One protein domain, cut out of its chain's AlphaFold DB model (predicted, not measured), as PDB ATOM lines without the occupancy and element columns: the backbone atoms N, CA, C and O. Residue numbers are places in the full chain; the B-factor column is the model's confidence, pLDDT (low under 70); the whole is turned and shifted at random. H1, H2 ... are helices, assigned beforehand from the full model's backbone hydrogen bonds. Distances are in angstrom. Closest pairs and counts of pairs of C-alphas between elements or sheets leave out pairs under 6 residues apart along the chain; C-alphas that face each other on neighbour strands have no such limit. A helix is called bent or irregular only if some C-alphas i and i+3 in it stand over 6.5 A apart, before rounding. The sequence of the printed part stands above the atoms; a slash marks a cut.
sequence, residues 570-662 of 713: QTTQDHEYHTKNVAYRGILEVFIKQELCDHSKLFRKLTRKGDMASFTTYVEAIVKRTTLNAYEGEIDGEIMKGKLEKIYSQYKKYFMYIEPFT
ATOM      1  N   GLN A 570     241.984 264.277 201.385       89.44
ATOM      2  CA  GLN A 570     242.514 263.473 200.279       89.44
ATOM      3  C   GLN A 570     243.150 264.353 199.195       89.44
ATOM      4  O   GLN A 570     242.712 265.473 198.933       89.44
ATOM      5  N   THR A 571     244.203 263.850 198.545       94.12
ATOM      6  CA  THR A 571     244.815 264.551 197.408       94.12
ATOM      7  C   THR A 571     244.062 264.256 196.110       94.12
ATOM      8  O   THR A 571     243.379 263.237 195.987       94.12
ATOM      9  N   THR A 572     244.262 265.076 195.073       93.19
ATOM     10  CA  THR A 572     243.766 264.791 193.712       93.19
ATOM     11  C   THR A 572     244.170 263.391 193.229       93.19
ATOM     12  O   THR A 572     243.379 262.709 192.581       93.19
ATOM     13  N   GLN A 573     245.368 262.919 193.597       92.75
ATOM     14  CA  GLN A 573     245.852 261.581 193.242       92.75
ATOM     15  C   GLN A 573     245.105 260.465 193.989       92.75
ATOM     16  O   GLN A 573     244.909 259.385 193.430       92.75
ATOM     17  N   ASP A 574     244.659 260.711 195.224       92.00
ATOM     18  CA  ASP A 574     243.847 259.763 195.991       92.00
ATOM     19  C   ASP A 574     242.418 259.682 195.441       92.00
ATOM     20  O   ASP A 574     241.905 258.575 195.277       92.00
ATOM     21  N   HIS A 575     241.819 260.815 195.056       93.50
ATOM     22  CA  HIS A 575     240.532 260.858 194.350       93.50
ATOM     23  C   HIS A 575     240.595 260.150 192.989       93.50
ATOM     24  O   HIS A 575     239.762 259.294 192.695       93.50
ATOM     25  N   GLU A 576     241.624 260.410 192.172       93.06
ATOM     26  CA  GLU A 576     241.847 259.663 190.927       93.06
ATOM     27  C   GLU A 576     241.998 258.157 191.184       93.06
ATOM     28  O   GLU A 576     241.417 257.332 190.473       93.06
ATOM     29  N   TYR A 577     242.769 257.775 192.204       93.06
ATOM     30  CA  TYR A 577     242.983 256.379 192.573       93.06
ATOM     31  C   TYR A 577     241.698 255.707 193.085       93.06
ATOM     32  O   TYR A 577     241.448 254.540 192.757       93.06
ATOM     33  N   HIS A 578     240.864 256.424 193.841       92.38
ATOM     34  CA  HIS A 578     239.553 255.970 194.293       92.38
ATOM     35  C   HIS A 578     238.599 255.772 193.107       92.38
ATOM     36  O   HIS A 578     238.099 254.662 192.906       92.38
ATOM     37  N   THR A 579     238.457 256.784 192.248       95.12
ATOM     38  CA  THR A 579     237.682 256.718 191.004       95.12
ATOM     39  C   THR A 579     238.107 255.542 190.122       95.12
ATOM     40  O   THR A 579     237.249 254.761 189.704       95.12
ATOM     41  N   LYS A 580     239.415 255.317 189.902       94.69
ATOM     42  CA  LYS A 580     239.917 254.129 189.180       94.69
ATOM     43  C   LYS A 580     239.523 252.823 189.882       94.69
ATOM     44  O   LYS A 580     239.039 251.904 189.226       94.69
ATOM     45  N   ASN A 581     239.663 252.735 191.209       91.88
ATOM     46  CA  ASN A 581     239.286 251.538 191.975       91.88
ATOM     47  C   ASN A 581     237.797 251.195 191.856       91.88
ATOM     48  O   ASN A 581     237.468 250.020 191.692       91.88
ATOM     49  N   VAL A 582     236.908 252.186 191.955       92.81
ATOM     50  CA  VAL A 582     235.455 251.987 191.833       92.81
ATOM     51  C   VAL A 582     235.091 251.627 190.392       92.81
ATOM     52  O   VAL A 582     234.461 250.595 190.159       92.81
ATOM     53  N   ALA A 583     235.554 252.417 189.421       95.50
ATOM     54  CA  ALA A 583     235.268 252.221 188.004       95.50
ATOM     55  C   ALA A 583     235.721 250.847 187.488       95.50
ATOM     56  O   ALA A 583     234.941 250.125 186.867       95.50
ATOM     57  N   TYR A 584     236.974 250.461 187.753       94.12
ATOM     58  CA  TYR A 584     237.557 249.247 187.175       94.12
ATOM     59  C   TYR A 584     236.925 247.984 187.784       94.12
ATOM     60  O   TYR A 584     236.678 247.012 187.069       94.12
ATOM     61  N   ARG A 585     236.567 248.021 189.079       90.06
ATOM     62  CA  ARG A 585     235.788 246.953 189.729       90.06
ATOM     63  C   ARG A 585     234.366 246.867 189.178       90.06
ATOM     64  O   ARG A 585     233.906 245.761 188.925       90.06
ATOM     65  N   GLY A 586     233.699 248.001 188.952       91.50
ATOM     66  CA  GLY A 586     232.364 248.034 188.345       91.50
ATOM     67  C   GLY A 586     232.343 247.433 186.936       91.50
ATOM     68  O   GLY A 586     231.465 246.638 186.621       91.50
ATOM     69  N   ILE A 587     233.355 247.732 186.114       93.12
ATOM     70  CA  ILE A 587     233.523 247.142 184.775       93.12
ATOM     71  C   ILE A 587     233.733 245.624 184.850       93.12
ATOM     72  O   ILE A 587     233.084 244.881 184.113       93.12
ATOM     73  N   LEU A 588     234.584 245.149 185.767       88.06
ATOM     74  CA  LEU A 588     234.788 243.716 185.990       88.06
ATOM     75  C   LEU A 588     233.506 243.022 186.488       88.06
ATOM     76  O   LEU A 588     233.206 241.908 186.068       88.06
ATOM     77  N   GLU A 589     232.723 243.676 187.347       86.94
ATOM     78  CA  GLU A 589     231.445 243.151 187.837       86.94
ATOM     79  C   GLU A 589     230.382 243.073 186.723       86.94
ATOM     80  O   GLU A 589     229.642 242.092 186.655       86.94
ATOM     81  N   VAL A 590     230.333 244.059 185.817       89.12
ATOM     82  CA  VAL A 590     229.483 244.018 184.611       89.12
ATOM     83  C   VAL A 590     229.902 242.872 183.688       89.12
ATOM     84  O   VAL A 590     229.042 242.093 183.282       89.12
ATOM     85  N   PHE A 591     231.203 242.710 183.422       87.06
ATOM     86  CA  PHE A 591     231.730 241.597 182.627       87.06
ATOM     87  C   PHE A 591     231.340 240.233 183.224       87.06
ATOM     88  O   PHE A 591     230.779 239.393 182.527       87.06
ATOM     89  N   ILE A 592     231.559 240.026 184.530       80.44
ATOM     90  CA  ILE A 592     231.217 238.762 185.208       80.44
ATOM     91  C   ILE A 592     229.713 238.462 185.093       80.44
ATOM     92  O   ILE A 592     229.340 237.323 184.826       80.44
ATOM     93  N   LYS A 593     228.841 239.471 185.226       82.06
ATOM     94  CA  LYS A 593     227.382 239.302 185.073       82.06
ATOM     95  C   LYS A 593     226.938 238.993 183.640       82.06
ATOM     96  O   LYS A 593     225.883 238.390 183.472       82.06
ATOM     97  N   GLN A 594     227.692 239.433 182.634       83.94
ATOM     98  CA  GLN A 594     227.384 239.209 181.218       83.94
ATOM     99  C   GLN A 594     227.898 237.856 180.705       83.94
ATOM    100  O   GLN A 594     227.249 237.246 179.863       83.94
ATOM    101  N   GLU A 595     229.048 237.397 181.204       76.25
ATOM    102  CA  GLU A 595     229.836 236.320 180.583       76.25
ATOM    103  C   GLU A 595     230.027 235.083 181.481       76.25
ATOM    104  O   GLU A 595     230.232 233.982 180.981       76.25
ATOM    105  N   LEU A 596     229.966 235.245 182.810       69.81
ATOM    106  CA  LEU A 596     230.348 234.234 183.807       69.81
ATOM    107  C   LEU A 596     229.213 233.998 184.815       69.81
ATOM    108  O   LEU A 596     229.386 234.141 186.028       69.81
ATOM    109  N   CYS A 597     228.024 233.693 184.285       55.91
ATOM    110  CA  CYS A 597     226.786 233.498 185.040       55.91
ATOM    111  C   CYS A 597     226.987 232.679 186.330       55.91
ATOM    112  O   CYS A 597     227.227 231.476 186.288       55.91
ATOM    113  N   ASP A 598     226.808 233.359 187.465       54.72
ATOM    114  CA  ASP A 598     226.809 232.809 188.825       54.72
ATOM    115  C   ASP A 598     228.127 232.123 189.251       54.72
ATOM    116  O   ASP A 598     228.242 230.901 189.346       54.72
ATOM    117  N   HIS A 599     229.176 232.923 189.487       53.44
ATOM    118  CA  HIS A 599     230.493 232.434 189.919       53.44
ATOM    119  C   HIS A 599     230.876 232.889 191.332       53.44
ATOM    120  O   HIS A 599     231.030 234.076 191.636       53.44
ATOM    121  N   SER A 600     231.106 231.910 192.212       48.59
ATOM    122  CA  SER A 600     231.490 232.159 193.602       48.59
ATOM    123  C   SER A 600     232.915 232.728 193.724       48.59
ATOM    124  O   SER A 600     233.894 232.059 193.413       48.59
ATOM    125  N   LYS A 601     233.011 233.984 194.187       48.19
ATOM    126  CA  LYS A 601     234.212 234.708 194.668       48.19
ATOM    127  C   LYS A 601     235.573 234.145 194.221       48.19
ATOM    128  O   LYS A 601     236.327 233.601 195.032       48.19
ATOM    129  N   LEU A 602     235.929 234.416 192.966       50.91
ATOM    130  CA  LEU A 602     237.311 234.366 192.487       50.91
ATOM    131  C   LEU A 602     238.208 235.184 193.440       50.91
ATOM    132  O   LEU A 602     237.989 236.380 193.592       50.91
ATOM    133  N   PHE A 603     239.151 234.497 194.100       49.78
ATOM    134  CA  PHE A 603     240.264 234.925 194.975       49.78
ATOM    135  C   PHE A 603     240.175 236.221 195.830       49.78
ATOM    136  O   PHE A 603     239.767 237.307 195.426       49.78
ATOM    137  N   ARG A 604     240.701 236.168 197.064       47.78
ATOM    138  CA  ARG A 604     240.816 237.358 197.930       47.78
ATOM    139  C   ARG A 604     242.029 238.212 197.516       47.78
ATOM    140  O   ARG A 604     243.155 237.777 197.713       47.78
ATOM    141  N   LYS A 605     241.778 239.450 197.060       57.88
ATOM    142  CA  LYS A 605     242.753 240.446 196.535       57.88
ATOM    143  C   LYS A 605     243.372 240.074 195.170       57.88
ATOM    144  O   LYS A 605     244.549 239.736 195.092       57.88
ATOM    145  N   LEU A 606     242.601 240.220 194.086       66.44
ATOM    146  CA  LEU A 606     243.113 240.093 192.709       66.44
ATOM    147  C   LEU A 606     244.177 241.160 192.380       66.44
ATOM    148  O   LEU A 606     245.154 240.857 191.702       66.44
ATOM    149  N   THR A 607     244.015 242.393 192.872       70.75
ATOM    150  CA  THR A 607     244.844 243.554 192.495       70.75
ATOM    151  C   THR A 607     245.509 244.270 193.679       70.75
ATOM    152  O   THR A 607     245.123 244.127 194.841       70.75
ATOM    153  N   ARG A 608     246.571 245.015 193.357       78.62
ATOM    154  CA  ARG A 608     247.516 245.764 194.202       78.62
ATOM    155  C   ARG A 608     247.513 247.242 193.772       78.62
ATOM    156  O   ARG A 608     247.072 247.548 192.667       78.62
ATOM    157  N   LYS A 609     248.070 248.158 194.584       78.06
ATOM    158  CA  LYS A 609     248.088 249.613 194.278       78.06
ATOM    159  C   LYS A 609     248.681 249.929 192.891       78.06
ATOM    160  O   LYS A 609     248.103 250.726 192.163       78.06
ATOM    161  N   GLY A 610     249.769 249.257 192.501       79.81
ATOM    162  CA  GLY A 610     250.414 249.445 191.192       79.81
ATOM    163  C   GLY A 610     249.600 248.967 189.982       79.81
ATOM    164  O   GLY A 610     249.753 249.526 188.902       79.81
ATOM    165  N   ASP A 611     248.681 248.009 190.150       85.31
ATOM    166  CA  ASP A 611     247.844 247.527 189.037       85.31
ATOM    167  C   ASP A 611     246.773 248.561 188.622       85.31
ATOM    168  O   ASP A 611     246.107 248.389 187.610       85.31
ATOM    169  N   MET A 612     246.591 249.638 189.398       88.44
ATOM    170  CA  MET A 612     245.624 250.715 189.136       88.44
ATOM    171  C   MET A 612     246.225 251.887 188.340       88.44
ATOM    172  O   MET A 612     245.591 252.936 188.231       88.44
ATOM    173  N   ALA A 613     247.446 251.754 187.809       89.75
ATOM    174  CA  ALA A 613     248.081 252.809 187.016       89.75
ATOM    175  C   ALA A 613     247.228 253.175 185.784       89.75
ATOM    176  O   ALA A 613     246.848 254.339 185.604       89.75
ATOM    177  N   SER A 614     246.857 252.154 185.003       92.75
ATOM    178  CA  SER A 614     245.977 252.229 183.833       92.75
ATOM    179  C   SER A 614     244.949 251.089 183.842       92.75
ATOM    180  O   SER A 614     245.110 250.108 184.572       92.75
ATOM    181  N   PHE A 615     243.910 251.183 183.007       94.50
ATOM    182  CA  PHE A 615     242.947 250.089 182.855       94.50
ATOM    183  C   PHE A 615     243.569 248.851 182.191       94.50
ATOM    184  O   PHE A 615     243.271 247.736 182.603       94.50
ATOM    185  N   THR A 616     244.485 249.021 181.234       92.75
ATOM    186  CA  THR A 616     245.199 247.905 180.593       92.75
ATOM    187  C   THR A 616     246.023 247.126 181.621       92.75
ATOM    188  O   THR A 616     245.867 245.916 181.738       92.75
ATOM    189  N   THR A 617     246.786 247.825 182.471       92.25
ATOM    190  CA  THR A 617     247.546 247.215 183.582       92.25
ATOM    191  C   THR A 617     246.631 246.499 184.582       92.25
ATOM    192  O   THR A 617     246.979 245.435 185.096       92.25
ATOM    193  N   TYR A 618     245.438 247.047 184.840       91.56
ATOM    194  CA  TYR A 618     244.425 246.388 185.661       91.56
ATOM    195  C   TYR A 618     243.946 245.086 185.006       91.56
ATOM    196  O   TYR A 618     243.961 244.048 185.662       91.56
ATOM    197  N   VAL A 619     243.577 245.105 183.720       89.44
ATOM    198  CA  VAL A 619     243.105 243.919 182.983       89.44
ATOM    199  C   VAL A 619     244.189 242.842 182.897       89.44
ATOM    200  O   VAL A 619     243.906 241.692 183.217       89.44
ATOM    201  N   GLU A 620     245.435 243.195 182.579       87.06
ATOM    202  CA  GLU A 620     246.586 242.276 182.610       87.06
ATOM    203  C   GLU A 620     246.756 241.620 183.991       87.06
ATOM    204  O   GLU A 620     246.980 240.410 184.102       87.06
ATOM    205  N   ALA A 621     246.611 242.404 185.064       85.31
ATOM    206  CA  ALA A 621     246.676 241.921 186.436       85.31
ATOM    207  C   ALA A 621     245.479 241.038 186.832       85.31
ATOM    208  O   ALA A 621     245.658 240.154 187.673       85.31
ATOM    209  N   ILE A 622     244.295 241.240 186.240       82.06
ATOM    210  CA  ILE A 622     243.154 240.321 186.356       82.06
ATOM    211  C   ILE A 622     243.471 239.025 185.603       82.06
ATOM    212  O   ILE A 622     243.633 238.001 186.258       82.06
ATOM    213  N   VAL A 623     243.655 239.070 184.276       79.06
ATOM    214  CA  VAL A 623     243.861 237.895 183.400       79.06
ATOM    215  C   VAL A 623     244.971 236.979 183.931       79.06
ATOM    216  O   VAL A 623     244.786 235.769 184.030       79.06
ATOM    217  N   LYS A 624     246.100 237.543 184.382       76.88
ATOM    218  CA  LYS A 624     247.239 236.778 184.924       76.88
ATOM    219  C   LYS A 624     246.978 236.097 186.280       76.88
ATOM    220  O   LYS A 624     247.799 235.292 186.718       76.88
ATOM    221  N   ARG A 625     245.908 236.454 187.000       73.44
ATOM    222  CA  ARG A 625     245.652 236.022 188.394       73.44
ATOM    223  C   ARG A 625     244.284 235.375 188.596       73.44
ATOM    224  O   ARG A 625     244.131 234.584 189.522       73.44
ATOM    225  N   THR A 626     243.305 235.662 187.742       65.69
ATOM    226  CA  THR A 626     242.089 234.859 187.615       65.69
ATOM    227  C   THR A 626     242.359 233.690 186.685       65.69
ATOM    228  O   THR A 626     242.064 233.748 185.496       65.69
ATOM    229  N   THR A 627     242.851 232.590 187.251       52.62
ATOM    230  CA  THR A 627     242.616 231.272 186.658       52.62
ATOM    231  C   THR A 627     241.103 231.038 186.633       52.62
ATOM    232  O   THR A 627     240.528 230.613 187.638       52.62
ATOM    233  N   LEU A 628     240.442 231.326 185.506       52.78
ATOM    234  CA  LEU A 628     239.022 231.018 185.256       52.78
ATOM    235  C   LEU A 628     238.793 229.510 185.000       52.78
ATOM    236  O   LEU A 628     237.824 229.104 184.370       52.78
ATOM    237  N   ASN A 629     239.680 228.669 185.535       41.19
ATOM    238  CA  ASN A 629     239.789 227.224 185.349       41.19
ATOM    239  C   ASN A 629     238.722 226.459 186.166       41.19
ATOM    240  O   ASN A 629     239.030 225.486 186.852       41.19
ATOM    241  N   ALA A 630     237.484 226.956 186.162       43.66
ATOM    242  CA  ALA A 630     236.351 226.447 186.934       43.66
ATOM    243  C   ALA A 630     235.074 226.267 186.087       43.66
ATOM    244  O   ALA A 630     234.031 225.919 186.634       43.66
ATOM    245  N   TYR A 631     235.162 226.482 184.771       40.06
ATOM    246  CA  TYR A 631     234.110 226.166 183.809       40.06
ATOM    247  C   TYR A 631     234.694 225.386 182.626       40.06
ATOM    248  O   TYR A 631     235.866 225.549 182.285       40.06
ATOM    249  N   GLU A 632     233.885 224.523 182.010       39.97
ATOM    250  CA  GLU A 632     234.279 223.741 180.834       39.97
ATOM    251  C   GLU A 632     234.252 224.635 179.585       39.97
ATOM    252  O   GLU A 632     233.273 224.691 178.844       39.97
ATOM    253  N   GLY A 633     235.336 225.387 179.397       50.34
ATOM    254  CA  GLY A 633     235.533 226.306 178.282       50.34
ATOM    255  C   GLY A 633     236.570 227.368 178.631       50.34
ATOM    256  O   GLY A 633     236.351 228.189 179.519       50.34
ATOM    257  N   GLU A 634     237.703 227.364 177.930       56.22
ATOM    258  CA  GLU A 634     238.708 228.418 178.063       56.22
ATOM    259  C   GLU A 634     238.151 229.730 177.493       56.22
ATOM    260  O   GLU A 634     237.988 229.877 176.281       56.22
ATOM    261  N   ILE A 635     237.880 230.714 178.358       59.88
ATOM    262  CA  ILE A 635     237.772 232.101 177.898       59.88
ATOM    263  C   ILE A 635     239.198 232.596 177.657       59.88
ATOM    264  O   ILE A 635     239.923 232.903 178.603       59.88
ATOM    265  N   ASP A 636     239.578 232.658 176.383       73.00
ATOM    266  CA  ASP A 636     240.833 233.246 175.912       73.00
ATOM    267  C   ASP A 636     241.060 234.635 176.548       73.00
ATOM    268  O   ASP A 636     240.161 235.485 176.584       73.00
ATOM    269  N   GLY A 637     242.272 234.864 177.064       74.38
ATOM    270  CA  GLY A 637     242.638 236.091 177.771       74.38
ATOM    271  C   GLY A 637     242.562 237.358 176.912       74.38
ATOM    272  O   GLY A 637     242.209 238.417 177.430       74.38
ATOM    273  N   GLU A 638     242.814 237.267 175.604       81.12
ATOM    274  CA  GLU A 638     242.668 238.392 174.676       81.12
ATOM    275  C   GLU A 638     241.191 238.629 174.313       81.12
ATOM    276  O   GLU A 638     240.764 239.782 174.210       81.12
ATOM    277  N   ILE A 639     240.357 237.578 174.245       82.19
ATOM    278  CA  ILE A 639     238.890 237.736 174.132       82.19
ATOM    279  C   ILE A 639     238.326 238.405 175.396       82.19
ATOM    280  O   ILE A 639     237.517 239.333 175.298       82.19
ATOM    281  N   MET A 640     238.771 237.984 176.585       83.50
ATOM    282  CA  MET A 640     238.406 238.602 177.865       83.50
ATOM    283  C   MET A 640     238.797 240.087 177.897       83.50
ATOM    284  O   MET A 640     237.977 240.941 178.243       83.50
ATOM    285  N   LYS A 641     240.032 240.402 177.497       87.62
ATOM    286  CA  LYS A 641     240.575 241.763 177.436       87.62
ATOM    287  C   LYS A 641     239.807 242.653 176.459       87.62
ATOM    288  O   LYS A 641     239.326 243.702 176.878       87.62
ATOM    289  N   GLY A 642     239.578 242.212 175.221       89.56
ATOM    290  CA  GLY A 642     238.806 242.976 174.234       89.56
ATOM    291  C   GLY A 642     237.363 243.257 174.679       89.56
ATOM    292  O   GLY A 642     236.837 244.353 174.464       89.56
ATOM    293  N   LYS A 643     236.723 242.310 175.382       89.75
ATOM    294  CA  LYS A 643     235.408 242.527 176.013       89.75
ATOM    295  C   LYS A 643     235.473 243.561 177.144       89.75
ATOM    296  O   LYS A 643     234.648 244.474 177.177       89.75
ATOM    297  N   LEU A 644     236.462 243.471 178.034       91.38
ATOM    298  CA  LEU A 644     236.671 244.430 179.127       91.38
ATOM    299  C   LEU A 644     236.985 245.847 178.614       91.38
ATOM    300  O   LEU A 644     236.436 246.816 179.139       91.38
ATOM    301  N   GLU A 645     237.799 245.987 177.567       94.31
ATOM    302  CA  GLU A 645     238.130 247.268 176.925       94.31
ATOM    303  C   GLU A 645     236.915 247.902 176.222       94.31
ATOM    304  O   GLU A 645     236.724 249.124 176.283       94.31
ATOM    305  N   LYS A 646     236.025 247.087 175.638       94.94
ATOM    306  CA  LYS A 646     234.735 247.545 175.096       94.94
ATOM    307  C   LYS A 646     233.811 248.087 176.194       94.94
ATOM    308  O   LYS A 646     233.276 249.187 176.044       94.94
ATOM    309  N   ILE A 647     233.659 247.362 177.307       95.25
ATOM    310  CA  ILE A 647     232.847 247.804 178.457       95.25
ATOM    311  C   ILE A 647     233.456 249.074 179.078       95.25
ATOM    312  O   ILE A 647     232.740 250.042 179.333       95.25
ATOM    313  N   TYR A 648     234.781 249.131 179.246       96.75
ATOM    314  CA  TYR A 648     235.485 250.338 179.687       96.75
ATOM    315  C   TYR A 648     235.164 251.538 178.792       96.75
ATOM    316  O   TYR A 648     234.759 252.583 179.296       96.75
ATOM    317  N   SER A 649     235.267 251.381 177.472       96.81
ATOM    318  CA  SER A 649     235.004 252.457 176.509       96.81
ATOM    319  C   SER A 649     233.554 252.957 176.566       96.81
ATOM    320  O   SER A 649     233.316 254.161 176.500       96.81
ATOM    321  N   GLN A 650     232.589 252.054 176.768       96.25
ATOM    322  CA  GLN A 650     231.170 252.384 176.943       96.25
ATOM    323  C   GLN A 650     230.898 253.193 178.227       96.25
ATOM    324  O   GLN A 650     230.097 254.133 178.203       96.25
ATOM    325  N   TYR A 651     231.549 252.841 179.342       95.75
ATOM    326  CA  TYR A 651     231.255 253.415 180.661       95.75
ATOM    327  C   TYR A 651     232.223 254.517 181.133       95.75
ATOM    328  O   TYR A 651     231.877 255.241 182.066       95.75
ATOM    329  N   LYS A 652     233.372 254.729 180.468       96.06
ATOM    330  CA  LYS A 652     234.393 255.746 180.818       96.06
ATOM    331  C   LYS A 652     233.812 257.137 181.079       96.06
ATOM    332  O   LYS A 652     234.225 257.815 182.016       96.06
ATOM    333  N   LYS A 653     232.818 257.551 180.284       95.94
ATOM    334  CA  LYS A 653     232.147 258.856 180.418       95.94
ATOM    335  C   LYS A 653     231.442 259.067 181.766       95.94
ATOM    336  O   LYS A 653     231.244 260.208 182.153       95.94
ATOM    337  N   TYR A 654     231.092 258.005 182.495       95.62
ATOM    338  CA  TYR A 654     230.432 258.115 183.798       95.62
ATOM    339  C   TYR A 654     231.408 258.233 184.978       95.62
ATOM    340  O   TYR A 654     230.968 258.507 186.092       95.62
ATOM    341  N   PHE A 655     232.720 258.062 184.768       95.38
ATOM    342  CA  PHE A 655     233.696 258.100 185.867       95.38
ATOM    343  C   PHE A 655     233.726 259.468 186.571       95.38
ATOM    344  O   PHE A 655     233.948 259.523 187.775       95.38
ATOM    345  N   MET A 656     233.426 260.555 185.846       95.31
ATOM    346  CA  MET A 656     233.353 261.917 186.399       95.31
ATOM    347  C   MET A 656     232.316 262.080 187.525       95.31
ATOM    348  O   MET A 656     232.426 263.006 188.320       95.31
ATOM    349  N   TYR A 657     231.326 261.185 187.617       96.50
ATOM    350  CA  TYR A 657     230.292 261.226 188.654       96.50
ATOM    351  C   TYR A 657     230.665 260.443 189.923       96.50
ATOM    352  O   TYR A 657     229.927 260.514 190.904       96.50
ATOM    353  N   ILE A 658     231.792 259.715 189.941       95.75
ATOM    354  CA  ILE A 658     232.166 258.860 191.079       95.75
ATOM    355  C   ILE A 658     232.529 259.695 192.311       95.75
ATOM    356  O   ILE A 658     231.936 259.472 193.367       95.75
ATOM    357  N   GLU A 659     233.422 260.684 192.205       94.81
ATOM    358  CA  GLU A 659     233.745 261.545 193.358       94.81
ATOM    359  C   GLU A 659     232.554 262.412 193.816       94.81
ATOM    360  O   GLU A 659     232.286 262.404 195.015       94.81
ATOM    361  N   PRO A 660     231.759 263.070 192.942       94.94
ATOM    362  CA  PRO A 660     230.540 263.771 193.364       94.94
ATOM    363  C   PRO A 660     229.531 262.883 194.110       94.94
ATOM    364  O   PRO A 660     228.960 263.300 195.118       94.94
ATOM    365  N   PHE A 661     229.336 261.637 193.665       94.69
ATOM    366  CA  PHE A 661     228.469 260.682 194.361       94.69
ATOM    367  C   PHE A 661     229.082 260.201 195.687       94.69
ATOM    368  O   PHE A 661     228.365 260.009 196.668       94.69
ATOM    369  N   THR A 662     230.409 260.065 195.748       93.31
ATOM    370  CA  THR A 662     231.150 259.718 196.972       93.31
ATOM    371  C   THR A 662     231.090 260.853 197.998       93.31
ATOM    372  O   THR A 662     230.872 260.590 199.176       93.31
TER     373      THR A 662
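AT A GLANCE: This is residues 570 to 662 of the 713 residues of an uncharacterized protein of Mytilus galloprovincialis (UniProt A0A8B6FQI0). Long helix H1 is crossed by both arms of bent H4; H3 packs on the first arm, H4a, as a helical hairpin, with tiny H2 at its corner. The printed part has 93 residues, 63 of them in four named helices, H1 to H4 in order along the chain, with no named strand; the class is all helix, and the whole is compact, with a radius of gyration of the C-alphas of 13.7 A. The spans are 44 by 24 by 23 A.

IN THESE COORDINATES: H1, residues 572 to 595, starts at (243.766, 264.791, 193.712) and spans 34.3 A. H2 is 609 to 612, H3 615 to 623. H4, 637 to 662, one helix by its hydrogen bonds, is bent: C-alphas 650 and 653 are 7.4 A apart. Arm H4a is residues 637 to 650; arm H4b, residues 653 to 662, is irregular, C-alphas 656 and 659 being 7.0 A apart, and its last C-alpha, that of Thr 662, is at (231.150, 259.718, 196.972).

HOW THE PARTS SIT: Residues 575 to 583 of H1 touch H4b, closest C-alphas Thr 579 and Ile 658, 5.9 A. H3 touches H4a, closest C-alphas Val 623 and Gly 637, 6.0 A. H1, H3 and H4a have every O i to N i+4 pair within hydrogen-bond range; H4b has 2 of 6, and 4 of 7 O i to N i+3.

THE WHOLE: The printed part has no cut. Links H1 to H2 and H3 to H4 are long. Residues 596 to 606 and 626 to 635 have pLDDT under 70.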